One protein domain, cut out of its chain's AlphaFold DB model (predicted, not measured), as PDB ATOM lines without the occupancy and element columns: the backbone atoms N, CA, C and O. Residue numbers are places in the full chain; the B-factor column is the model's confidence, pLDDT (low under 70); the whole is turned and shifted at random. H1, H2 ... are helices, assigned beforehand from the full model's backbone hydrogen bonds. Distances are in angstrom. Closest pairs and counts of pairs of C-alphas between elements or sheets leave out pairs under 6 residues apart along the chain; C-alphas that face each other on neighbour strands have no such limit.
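AT A GLANCE: This is residues 211 to 231 and 248 to 297 of the 297 residues of an uncharacterized protein of Fagus sylvatica (UniProt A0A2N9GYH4). Two long helices, H3 and H4, meet near their ends as an L, with H3's last residues at the corner beside the first residue of H4. The short helix H2 packs across residues 253 to 257 of H3, and the single turn H1 lies near H4 within the open angle of the L, while residues 286 to 297 at the far end of H4 stick out free. The printed part has 71 residues with four named helices, in the order H1, H2, H3, H4, and no named strand; its class is all helix. It is only just loose, close to extended, with a radius of gyration of the C-alphas of 16.3 A, and its elongated outline spans 51 by 31 by 21 A.

HOW THE PARTS SIT: Begin with H3, residues 248 to 268, and look from it to H4, residues 274 to 294. The two only just touch, with 3 pairs of C-alphas within 8 A, through residues 262 to 266 of H3 and residue 274 of H4 alone. Their closest C-alphas, those of Glu 266 and Tyr 274, are 5.9 A apart, and their lines are about perpendicular at 79 degrees. Next find H2, residues 221 to 230, which touches H3 at residues 253 to 257 of H3 alone. The closest C-alphas there, those of Leu 228 and Arg 253, are 6.1 A apart, and the lines are about perpendicular at 83 degrees. H1, residues 211 to 214, is close to H4 but not clearly touching: the closest C-alphas, those of Met 211 and Ala 282, are 6.6 A apart. H2 and H4 are apart, and so are H1 and H3. In H2, H3 and H4 every O i to N i+4 pair is within hydrogen-bond range; H1 is too short for such a pair.

IN THESE COORDINATES: Find C-alpha 248 at (138.963, 144.046, 116.225); from there H3 runs 30.1 A to C-alpha 268 at (113.452, 133.996, 128.745). H4 runs 30.6 A, from Tyr 274 to C-alpha 294 at (107.312, 172.113, 123.457). H2 covers 14.3 A from Tyr 221 to Lys 230, and H1 5.5 A from Met 211 to Glu 214.

THE WHOLE: The two C-alphas farthest apart, those of Lys 230 and Ser 297, the chain's last residue, are 52.1 A apart. Residues 232 to 247 are cut out, and C-alphas 231 and 248 stand 13.4 A apart across the cut. Of the links printed whole, H3 to H4 is tight and H1 to H2 short. Residues 267 to 272 stand free, as do residues 286 to 297, of which 286 to 294 belong to H4. The mean pLDDT of the printed part is 81.7; look for values under 70 at residues 211 to 215, 269 to 271 and 296 to 297.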
ATOM      1  N   MET A 211     120.269 155.204 122.008       56.75
ATOM      2  CA  MET A 211     119.225 154.219 122.344       56.75
ATOM      3  C   MET A 211     119.781 152.788 122.422       56.75
ATOM      4  O   MET A 211     119.380 152.011 123.285       56.75
ATOM      5  N   LYS A 212     120.795 152.458 121.608       60.84
ATOM      6  CA  LYS A 212     121.500 151.161 121.670       60.84
ATOM      7  C   LYS A 212     122.288 150.936 122.959       60.84
ATOM      8  O   LYS A 212     122.666 149.791 123.225       60.84
ATOM      9  N   THR A 213     122.609 151.989 123.712       62.62
ATOM     10  CA  THR A 213     123.359 151.870 124.974       62.62
ATOM     11  C   THR A 213     122.466 151.677 126.195       62.62
ATOM     12  O   THR A 213     122.925 151.112 127.180       62.62
ATOM     13  N   GLU A 214     121.187 152.049 126.129       58.84
ATOM     14  CA  GLU A 214     120.263 151.964 127.274       58.84
ATOM     15  C   GLU A 214     119.825 150.531 127.597       58.84
ATOM     16  O   GLU A 214     119.485 150.216 128.734       58.84
ATOM     17  N   PHE A 215     119.893 149.637 126.613       68.19
ATOM     18  CA  PHE A 215     119.625 148.210 126.794       68.19
ATOM     19  C   PHE A 215     120.887 147.389 127.053       68.19
ATOM     20  O   PHE A 215     120.837 146.161 127.032       68.19
ATOM     21  N   VAL A 216     122.031 148.049 127.241       71.06
ATOM     22  CA  VAL A 216     123.277 147.356 127.555       71.06
ATOM     23  C   VAL A 216     123.165 146.838 128.977       71.06
ATOM     24  O   VAL A 216     123.140 147.603 129.941       71.06
ATOM     25  N   LYS A 217     123.103 145.515 129.109       81.00
ATOM     26  CA  LYS A 217     123.203 144.865 130.408       81.00
ATOM     27  C   LYS A 217     124.526 145.255 131.061       81.00
ATOM     28  O   LYS A 217     125.597 145.150 130.461       81.00
ATOM     29  N   MET A 218     124.444 145.700 132.309       82.44
ATOM     30  CA  MET A 218     125.624 145.950 133.126       82.44
ATOM     31  C   MET A 218     126.190 144.606 133.572       82.44
ATOM     32  O   MET A 218     125.527 143.849 134.280       82.44
ATOM     33  N   TYR A 219     127.406 144.303 133.132       84.25
ATOM     34  CA  TYR A 219     128.094 143.067 133.477       84.25
ATOM     35  C   TYR A 219     129.105 143.291 134.602       84.25
ATOM     36  O   TYR A 219     129.823 144.292 134.612       84.25
ATOM     37  N   GLY A 220     129.214 142.312 135.504       91.06
ATOM     38  CA  GLY A 220     130.390 142.172 136.364       91.06
ATOM     39  C   GLY A 220     131.617 141.741 135.554       91.06
ATOM     40  O   GLY A 220     131.487 141.139 134.481       91.06
ATOM     41  N   TYR A 221     132.818 142.025 136.062       91.12
ATOM     42  CA  TYR A 221     134.073 141.688 135.377       91.12
ATOM     43  C   TYR A 221     134.209 140.179 135.131       91.12
ATOM     44  O   TYR A 221     134.657 139.751 134.064       91.12
ATOM     45  N   GLU A 222     133.768 139.370 136.089       92.69
ATOM     46  CA  GLU A 222     133.822 137.913 136.053       92.69
ATOM     47  C   GLU A 222     132.879 137.347 134.984       92.69
ATOM     48  O   GLU A 222     133.300 136.552 134.140       92.69
ATOM     49  N   GLU A 223     131.614 137.782 134.974       91.50
ATOM     50  CA  GLU A 223     130.608 137.321 134.005       91.50
ATOM     51  C   GLU A 223     131.001 137.711 132.581       91.50
ATOM     52  O   GLU A 223     130.994 136.865 131.678       91.50
ATOM     53  N   LEU A 224     131.402 138.973 132.384       91.38
ATOM     54  CA  LEU A 224     131.813 139.463 131.075       91.38
ATOM     55  C   LEU A 224     133.031 138.691 130.566       91.38
ATOM     56  O   LEU A 224     133.037 138.223 129.429       91.38
ATOM     57  N   GLY A 225     134.037 138.492 131.423       90.75
ATOM     58  CA  GLY A 225     135.229 137.719 131.095       90.75
ATOM     59  C   GLY A 225     134.907 136.274 130.705       90.75
ATOM     60  O   GLY A 225     135.466 135.761 129.733       90.75
ATOM     61  N   MET A 226     133.974 135.621 131.404       90.75
ATOM     62  CA  MET A 226     133.523 134.267 131.067       90.75
ATOM     63  C   MET A 226     132.791 134.218 129.724       90.75
ATOM     64  O   MET A 226     133.113 133.366 128.893       90.75
ATOM     65  N   LYS A 227     131.832 135.121 129.481       91.12
ATOM     66  CA  LYS A 227     131.101 135.172 128.206       91.12
ATOM     67  C   LYS A 227     132.050 135.477 127.037       91.12
ATOM     68  O   LYS A 227     132.025 134.775 126.029       91.12
ATOM     69  N   LEU A 228     132.965 136.436 127.196       91.19
ATOM     70  CA  LEU A 228     133.983 136.757 126.187       91.19
ATOM     71  C   LEU A 228     134.975 135.612 125.950       91.19
ATOM     72  O   LEU A 228     135.453 135.445 124.829       91.19
ATOM     73  N   ARG A 229     135.296 134.819 126.982       89.50
ATOM     74  CA  ARG A 229     136.140 133.623 126.848       89.50
ATOM     75  C   ARG A 229     135.441 132.536 126.037       89.50
ATOM     76  O   ARG A 229     136.087 131.942 125.183       89.50
ATOM     77  N   LYS A 230     134.145 132.305 126.268       89.50
ATOM     78  CA  LYS A 230     133.330 131.352 125.487       89.50
ATOM     79  C   LYS A 230     133.227 131.746 124.011       89.50
ATOM     80  O   LYS A 230     133.119 130.879 123.158       89.50
ATOM     81  N   LEU A 231     133.289 133.045 123.720       88.06
ATOM     82  CA  LEU A 231     133.261 133.601 122.364       88.06
ATOM     83  C   LEU A 231     134.638 133.676 121.691       88.06
ATOM     84  O   LEU A 231     134.745 134.207 120.584       88.06
ATOM     85  N   SER A 248     140.005 144.496 117.148       85.75
ATOM     86  CA  SER A 248     138.963 144.046 116.225       85.75
ATOM     87  C   SER A 248     138.295 142.768 116.729       85.75
ATOM     88  O   SER A 248     137.073 142.705 116.778       85.75
ATOM     89  N   GLU A 249     139.077 141.798 117.213       90.06
ATOM     90  CA  GLU A 249     138.539 140.563 117.784       90.06
ATOM     91  C   GLU A 249     137.695 140.835 119.035       90.06
ATOM     92  O   GLU A 249     136.625 140.250 119.201       90.06
ATOM     93  N   LEU A 250     138.142 141.724 119.928       89.88
ATOM     94  CA  LEU A 250     137.349 142.098 121.099       89.88
ATOM     95  C   LEU A 250     136.011 142.726 120.690       89.88
ATOM     96  O   LEU A 250     134.982 142.373 121.264       89.88
ATOM     97  N   ASN A 251     136.016 143.622 119.701       90.56
ATOM     98  CA  ASN A 251     134.792 144.225 119.181       90.56
ATOM     99  C   ASN A 251     133.839 143.162 118.607       90.56
ATOM    100  O   ASN A 251     132.656 143.152 118.945       90.56
ATOM    101  N   ASP A 252     134.360 142.206 117.836       90.44
ATOM    102  CA  ASP A 252     133.572 141.092 117.298       90.44
ATOM    103  C   ASP A 252     132.964 140.238 118.418       90.44
ATOM    104  O   ASP A 252     131.792 139.854 118.362       90.44
ATOM    105  N   ARG A 253     133.732 139.967 119.482       90.56
ATOM    106  CA  ARG A 253     133.229 139.247 120.661       90.56
ATOM    107  C   ARG A 253     132.140 140.040 121.382       90.56
ATOM    108  O   ARG A 253     131.151 139.442 121.789       90.56
ATOM    109  N   LEU A 254     132.282 141.357 121.528       90.69
ATOM    110  CA  LEU A 254     131.258 142.216 122.140       90.69
ATOM    111  C   LEU A 254     129.979 142.279 121.296       90.69
ATOM    112  O   LEU A 254     128.878 142.278 121.847       90.69
ATOM    113  N   MET A 255     130.106 142.282 119.969       88.94
ATOM    114  CA  MET A 255     128.967 142.226 119.055       88.94
ATOM    115  C   MET A 255     128.215 140.897 119.190       88.94
ATOM    116  O   MET A 255     127.007 140.897 119.423       88.94
ATOM    117  N   LYS A 256     128.932 139.765 119.153       91.19
ATOM    118  CA  LYS A 256     128.351 138.426 119.359       91.19
ATOM    119  C   LYS A 256     127.739 138.253 120.746       91.19
ATOM    120  O   LYS A 256     126.726 137.578 120.894       91.19
ATOM    121  N   LEU A 257     128.337 138.861 121.769       91.25
ATOM    122  CA  LEU A 257     127.806 138.855 123.131       91.25
ATOM    123  C   LEU A 257     126.431 139.530 123.194       91.25
ATOM    124  O   LEU A 257     125.528 138.997 123.834       91.25
ATOM    125  N   ARG A 258     126.261 140.651 122.483       88.38
ATOM    126  CA  ARG A 258     124.981 141.359 122.373       88.38
ATOM    127  C   ARG A 258     123.931 140.543 121.609       88.38
ATOM    128  O   ARG A 258     122.774 140.518 122.006       88.38
ATOM    129  N   GLU A 259     124.333 139.847 120.548       87.75
ATOM    130  CA  GLU A 259     123.441 138.958 119.789       87.75
ATOM    131  C   GLU A 259     122.993 137.742 120.622       87.75
ATOM    132  O   GLU A 259     121.826 137.358 120.606       87.75
ATOM    133  N   MET A 260     123.914 137.138 121.379       84.31
ATOM    134  CA  MET A 260     123.599 136.024 122.276       84.31
ATOM    135  C   MET A 260     122.650 136.450 123.398       84.31
ATOM    136  O   MET A 260     121.746 135.699 123.746       84.31
ATOM    137  N   GLU A 261     122.852 137.643 123.958       85.19
ATOM    138  CA  GLU A 261     121.969 138.215 124.974       85.19
ATOM    139  C   GLU A 261     120.556 138.433 124.445       85.19
ATOM    140  O   GLU A 261     119.600 138.077 125.122       85.19
ATOM    141  N   GLU A 262     120.418 138.967 123.235       82.00
ATOM    142  CA  GLU A 262     119.113 139.141 122.609       82.00
ATOM    143  C   GLU A 262     118.357 137.812 122.504       82.00
ATOM    144  O   GLU A 262     117.218 137.716 122.964       82.00
ATOM    145  N   LYS A 263     119.032 136.760 122.030       84.38
ATOM    146  CA  LYS A 263     118.465 135.406 121.974       84.38
ATOM    147  C   LYS A 263     118.124 134.867 123.368       84.38
ATOM    148  O   LYS A 263     117.076 134.262 123.551       84.38
ATOM    149  N   GLU A 264     118.975 135.095 124.372       82.06
ATOM    150  CA  GLU A 264     118.710 134.708 125.768       82.06
ATOM    151  C   GLU A 264     117.457 135.413 126.313       82.06
ATOM    152  O   GLU A 264     116.610 134.778 126.940       82.06
ATOM    153  N   THR A 265     117.318 136.715 126.059       77.00
ATOM    154  CA  THR A 265     116.162 137.496 126.509       77.00
ATOM    155  C   THR A 265     114.880 137.107 125.791       77.00
ATOM    156  O   THR A 265     113.843 137.027 126.441       77.00
ATOM    157  N   GLU A 266     114.952 136.790 124.501       80.50
ATOM    158  CA  GLU A 266     113.815 136.310 123.717       80.50
ATOM    159  C   GLU A 266     113.324 134.944 124.215       80.50
ATOM    160  O   GLU A 266     112.127 134.738 124.385       80.50
ATOM    161  N   LEU A 267     114.243 134.033 124.554       77.62
ATOM    162  CA  LEU A 267     113.900 132.729 125.130       77.62
ATOM    163  C   LEU A 267     113.352 132.837 126.560       77.62
ATOM    164  O   LEU A 267     112.498 132.051 126.966       77.62
ATOM    165  N   ARG A 268     113.862 133.790 127.348       75.06
ATOM    166  CA  ARG A 268     113.452 133.996 128.745       75.06
ATOM    167  C   ARG A 268     112.104 134.701 128.853       75.06
ATOM    168  O   ARG A 268     111.341 134.427 129.777       75.06
ATOM    169  N   MET A 269     111.829 135.633 127.948       67.56
ATOM    170  CA  MET A 269     110.589 136.396 127.912       67.56
ATOM    171  C   MET A 269     109.586 135.669 127.023       67.56
ATOM    172  O   MET A 269     109.401 136.000 125.857       67.56
ATOM    173  N   ALA A 270     108.928 134.659 127.594       58.62
ATOM    174  CA  ALA A 270     107.876 133.911 126.922       58.62
ATOM    175  C   ALA A 270     106.712 134.839 126.516       58.62
ATOM    176  O   ALA A 270     105.836 135.141 127.325       58.62
ATOM    177  N   GLY A 271     106.712 135.289 125.258       64.69
ATOM    178  CA  GLY A 271     105.560 135.915 124.602       64.69
ATOM    179  C   GLY A 271     105.675 137.397 124.238       64.69
ATOM    180  O   GLY A 271     104.748 137.901 123.612       64.69
ATOM    181  N   VAL A 272     106.770 138.096 124.565       71.44
ATOM    182  CA  VAL A 272     106.980 139.484 124.104       71.44
ATOM    183  C   VAL A 272     108.303 139.583 123.345       71.44
ATOM    184  O   VAL A 272     109.354 139.381 123.958       71.44
ATOM    185  N   PRO A 273     108.286 139.913 122.041       78.19
ATOM    186  CA  PRO A 273     109.514 140.105 121.283       78.19
ATOM    187  C   PRO A 273     110.305 141.278 121.871       78.19
ATOM    188  O   PRO A 273     109.836 142.415 121.952       78.19
ATOM    189  N   TYR A 274     111.538 140.997 122.292       78.75
ATOM    190  CA  TYR A 274     112.430 141.975 122.918       78.75
ATOM    191  C   TYR A 274     112.680 143.203 122.022       78.75
ATOM    192  O   TYR A 274     112.820 144.323 122.516       78.75
ATOM    193  N   LYS A 275     112.652 143.011 120.696       80.62
ATOM    194  CA  LYS A 275     112.712 144.083 119.694       80.62
ATOM    195  C   LYS A 275     111.568 145.090 119.815       80.62
ATOM    196  O   LYS A 275     111.826 146.293 119.808       80.62
ATOM    197  N   ASP A 276     110.337 144.628 119.999       83.31
ATOM    198  CA  ASP A 276     109.170 145.512 120.090       83.31
ATOM    199  C   ASP A 276     109.184 146.303 121.397       83.31
ATOM    200  O   ASP A 276     108.813 147.480 121.428       83.31
ATOM    201  N   LEU A 277     109.684 145.688 122.475       83.81
ATOM    202  CA  LEU A 277     109.901 146.368 123.750       83.81
ATOM    203  C   LEU A 277     110.925 147.503 123.598       83.81
ATOM    204  O   LEU A 277     110.693 148.618 124.071       83.81
ATOM    205  N   LYS A 278     112.034 147.237 122.894       82.06
ATOM    206  CA  LYS A 278     113.051 148.249 122.585       82.06
ATOM    207  C   LYS A 278     112.482 149.400 121.766       82.06
ATOM    208  O   LYS A 278     112.679 150.560 122.130       82.06
ATOM    209  N   GLY A 279     111.752 149.081 120.698       85.06
ATOM    210  CA  GLY A 279     111.111 150.071 119.835       85.06
ATOM    211  C   GLY A 279     110.103 150.937 120.592       85.06
ATOM    212  O   GLY A 279     110.129 152.161 120.477       85.06
ATOM    213  N   SER A 280     109.274 150.321 121.436       86.19
ATOM    214  CA  SER A 280     108.273 151.026 122.245       86.19
ATOM    215  C   SER A 280     108.915 151.989 123.246       86.19
ATOM    216  O   SER A 280     108.476 153.133 123.369       86.19
ATOM    217  N   LEU A 281     109.984 151.572 123.933       84.00
ATOM    218  CA  LEU A 281     110.694 152.444 124.873       84.00
ATOM    219  C   LEU A 281     111.392 153.607 124.155       84.00
ATOM    220  O   LEU A 281     111.301 154.748 124.610       84.00
ATOM    221  N   ALA A 282     112.036 153.341 123.014       84.88
ATOM    222  CA  ALA A 282     112.639 154.384 122.187       84.88
ATOM    223  C   ALA A 282     111.595 155.426 121.748       84.88
ATOM    224  O   ALA A 282     111.847 156.630 121.820       84.88
ATOM    225  N   LEU A 283     110.395 154.974 121.375       86.94
ATOM    226  CA  LEU A 283     109.286 155.840 120.985       86.94
ATOM    227  C   LEU A 283     108.778 156.707 122.149       86.94
ATOM    228  O   LEU A 283     108.573 157.911 121.974       86.94
ATOM    229  N   ILE A 284     108.644 156.139 123.353       86.69
ATOM    230  CA  ILE A 284     108.283 156.893 124.567       86.69
ATOM    231  C   ILE A 284     109.323 157.987 124.845       86.69
ATOM    232  O   ILE A 284     108.951 159.138 125.068       86.69
ATOM    233  N   ARG A 285     110.620 157.668 124.754       83.81
ATOM    234  CA  ARG A 285     111.704 158.642 124.965       83.81
ATOM    235  C   ARG A 285     111.683 159.782 123.958       83.81
ATOM    236  O   ARG A 285     111.815 160.941 124.342       83.81
ATOM    237  N   MET A 286     111.489 159.476 122.677       84.56
ATOM    238  CA  MET A 286     111.366 160.514 121.653       84.56
ATOM    239  C   MET A 286     110.171 161.433 121.933       84.56
ATOM    240  O   MET A 286     110.310 162.653 121.846       84.56
ATOM    241  N   SER A 287     109.036 160.864 122.355       85.62
ATOM    242  CA  SER A 287     107.861 161.637 122.764       85.62
ATOM    243  C   SER A 287     108.131 162.520 123.990       85.62
ATOM    244  O   SER A 287     107.698 163.671 124.023       85.62
ATOM    245  N   GLU A 288     108.862 162.027 124.994       85.69
ATOM    246  CA  GLU A 288     109.262 162.808 126.175       85.69
ATOM    247  C   GLU A 288     110.149 164.001 125.802       85.69
ATOM    248  O   GLU A 288     109.897 165.116 126.259       85.69
ATOM    249  N   ILE A 289     111.144 163.789 124.934       86.44
ATOM    250  CA  ILE A 289     112.039 164.849 124.448       86.44
ATOM    251  C   ILE A 289     111.251 165.900 123.655       86.44
ATOM    252  O   ILE A 289     111.463 167.101 123.829       86.44
ATOM    253  N   GLU A 290     110.315 165.476 122.804       85.00
ATOM    254  CA  GLU A 290     109.463 166.390 122.039       85.00
ATOM    255  C   GLU A 290     108.554 167.223 122.956       85.00
ATOM    256  O   GLU A 290     108.462 168.444 122.804       85.00
ATOM    257  N   LYS A 291     107.936 166.587 123.959       86.12
ATOM    258  CA  LYS A 291     107.133 167.278 124.979       86.12
ATOM    259  C   LYS A 291     107.978 168.278 125.769       86.12
ATOM    260  O   LYS A 291     107.546 169.416 125.919       86.12
ATOM    261  N   ALA A 292     109.180 167.886 126.201       82.31
ATOM    262  CA  ALA A 292     110.144 168.743 126.902       82.31
ATOM    263  C   ALA A 292     110.619 169.942 126.060       82.31
ATOM    264  O   ALA A 292     110.950 171.005 126.574       82.31
ATOM    265  N   LYS A 293     110.641 169.801 124.735       79.88
ATOM    266  CA  LYS A 293     110.958 170.910 123.835       79.88
ATOM    267  C   LYS A 293     109.771 171.860 123.656       79.88
ATOM    268  O   LYS A 293     109.966 173.066 123.560       79.88
ATOM    269  N   LYS A 294     108.545 171.328 123.627       74.94
ATOM    270  CA  LYS A 294     107.312 172.113 123.457       74.94
ATOM    271  C   LYS A 294     106.893 172.872 124.720       74.94
ATOM    272  O   LYS A 294     106.208 173.875 124.606       74.94
ATOM    273  N   ASN A 295     107.290 172.402 125.902       71.75
ATOM    274  CA  ASN A 295     107.023 173.074 127.178       71.75
ATOM    275  C   ASN A 295     108.147 174.032 127.628       71.75
ATOM    276  O   ASN A 295     107.973 174.744 128.612       71.75
ATOM    277  N   SER A 296     109.271 174.066 126.904       66.50
ATOM    278  CA  SER A 296     110.393 174.992 127.113       66.50
ATOM    279  C   SER A 296     110.355 176.214 126.176       66.50
ATOM    280  O   SER A 296     111.288 177.021 126.203       66.50
ATOM    281  N   SER A 297     109.325 176.341 125.335       50.56
ATOM    282  CA  SER A 297     109.116 177.455 124.402       50.56
ATOM    283  C   SER A 297     107.808 178.168 124.691       50.56
ATOM    284  O   SER A 297     107.745 179.355 124.305       50.56
TER     285      SER A 297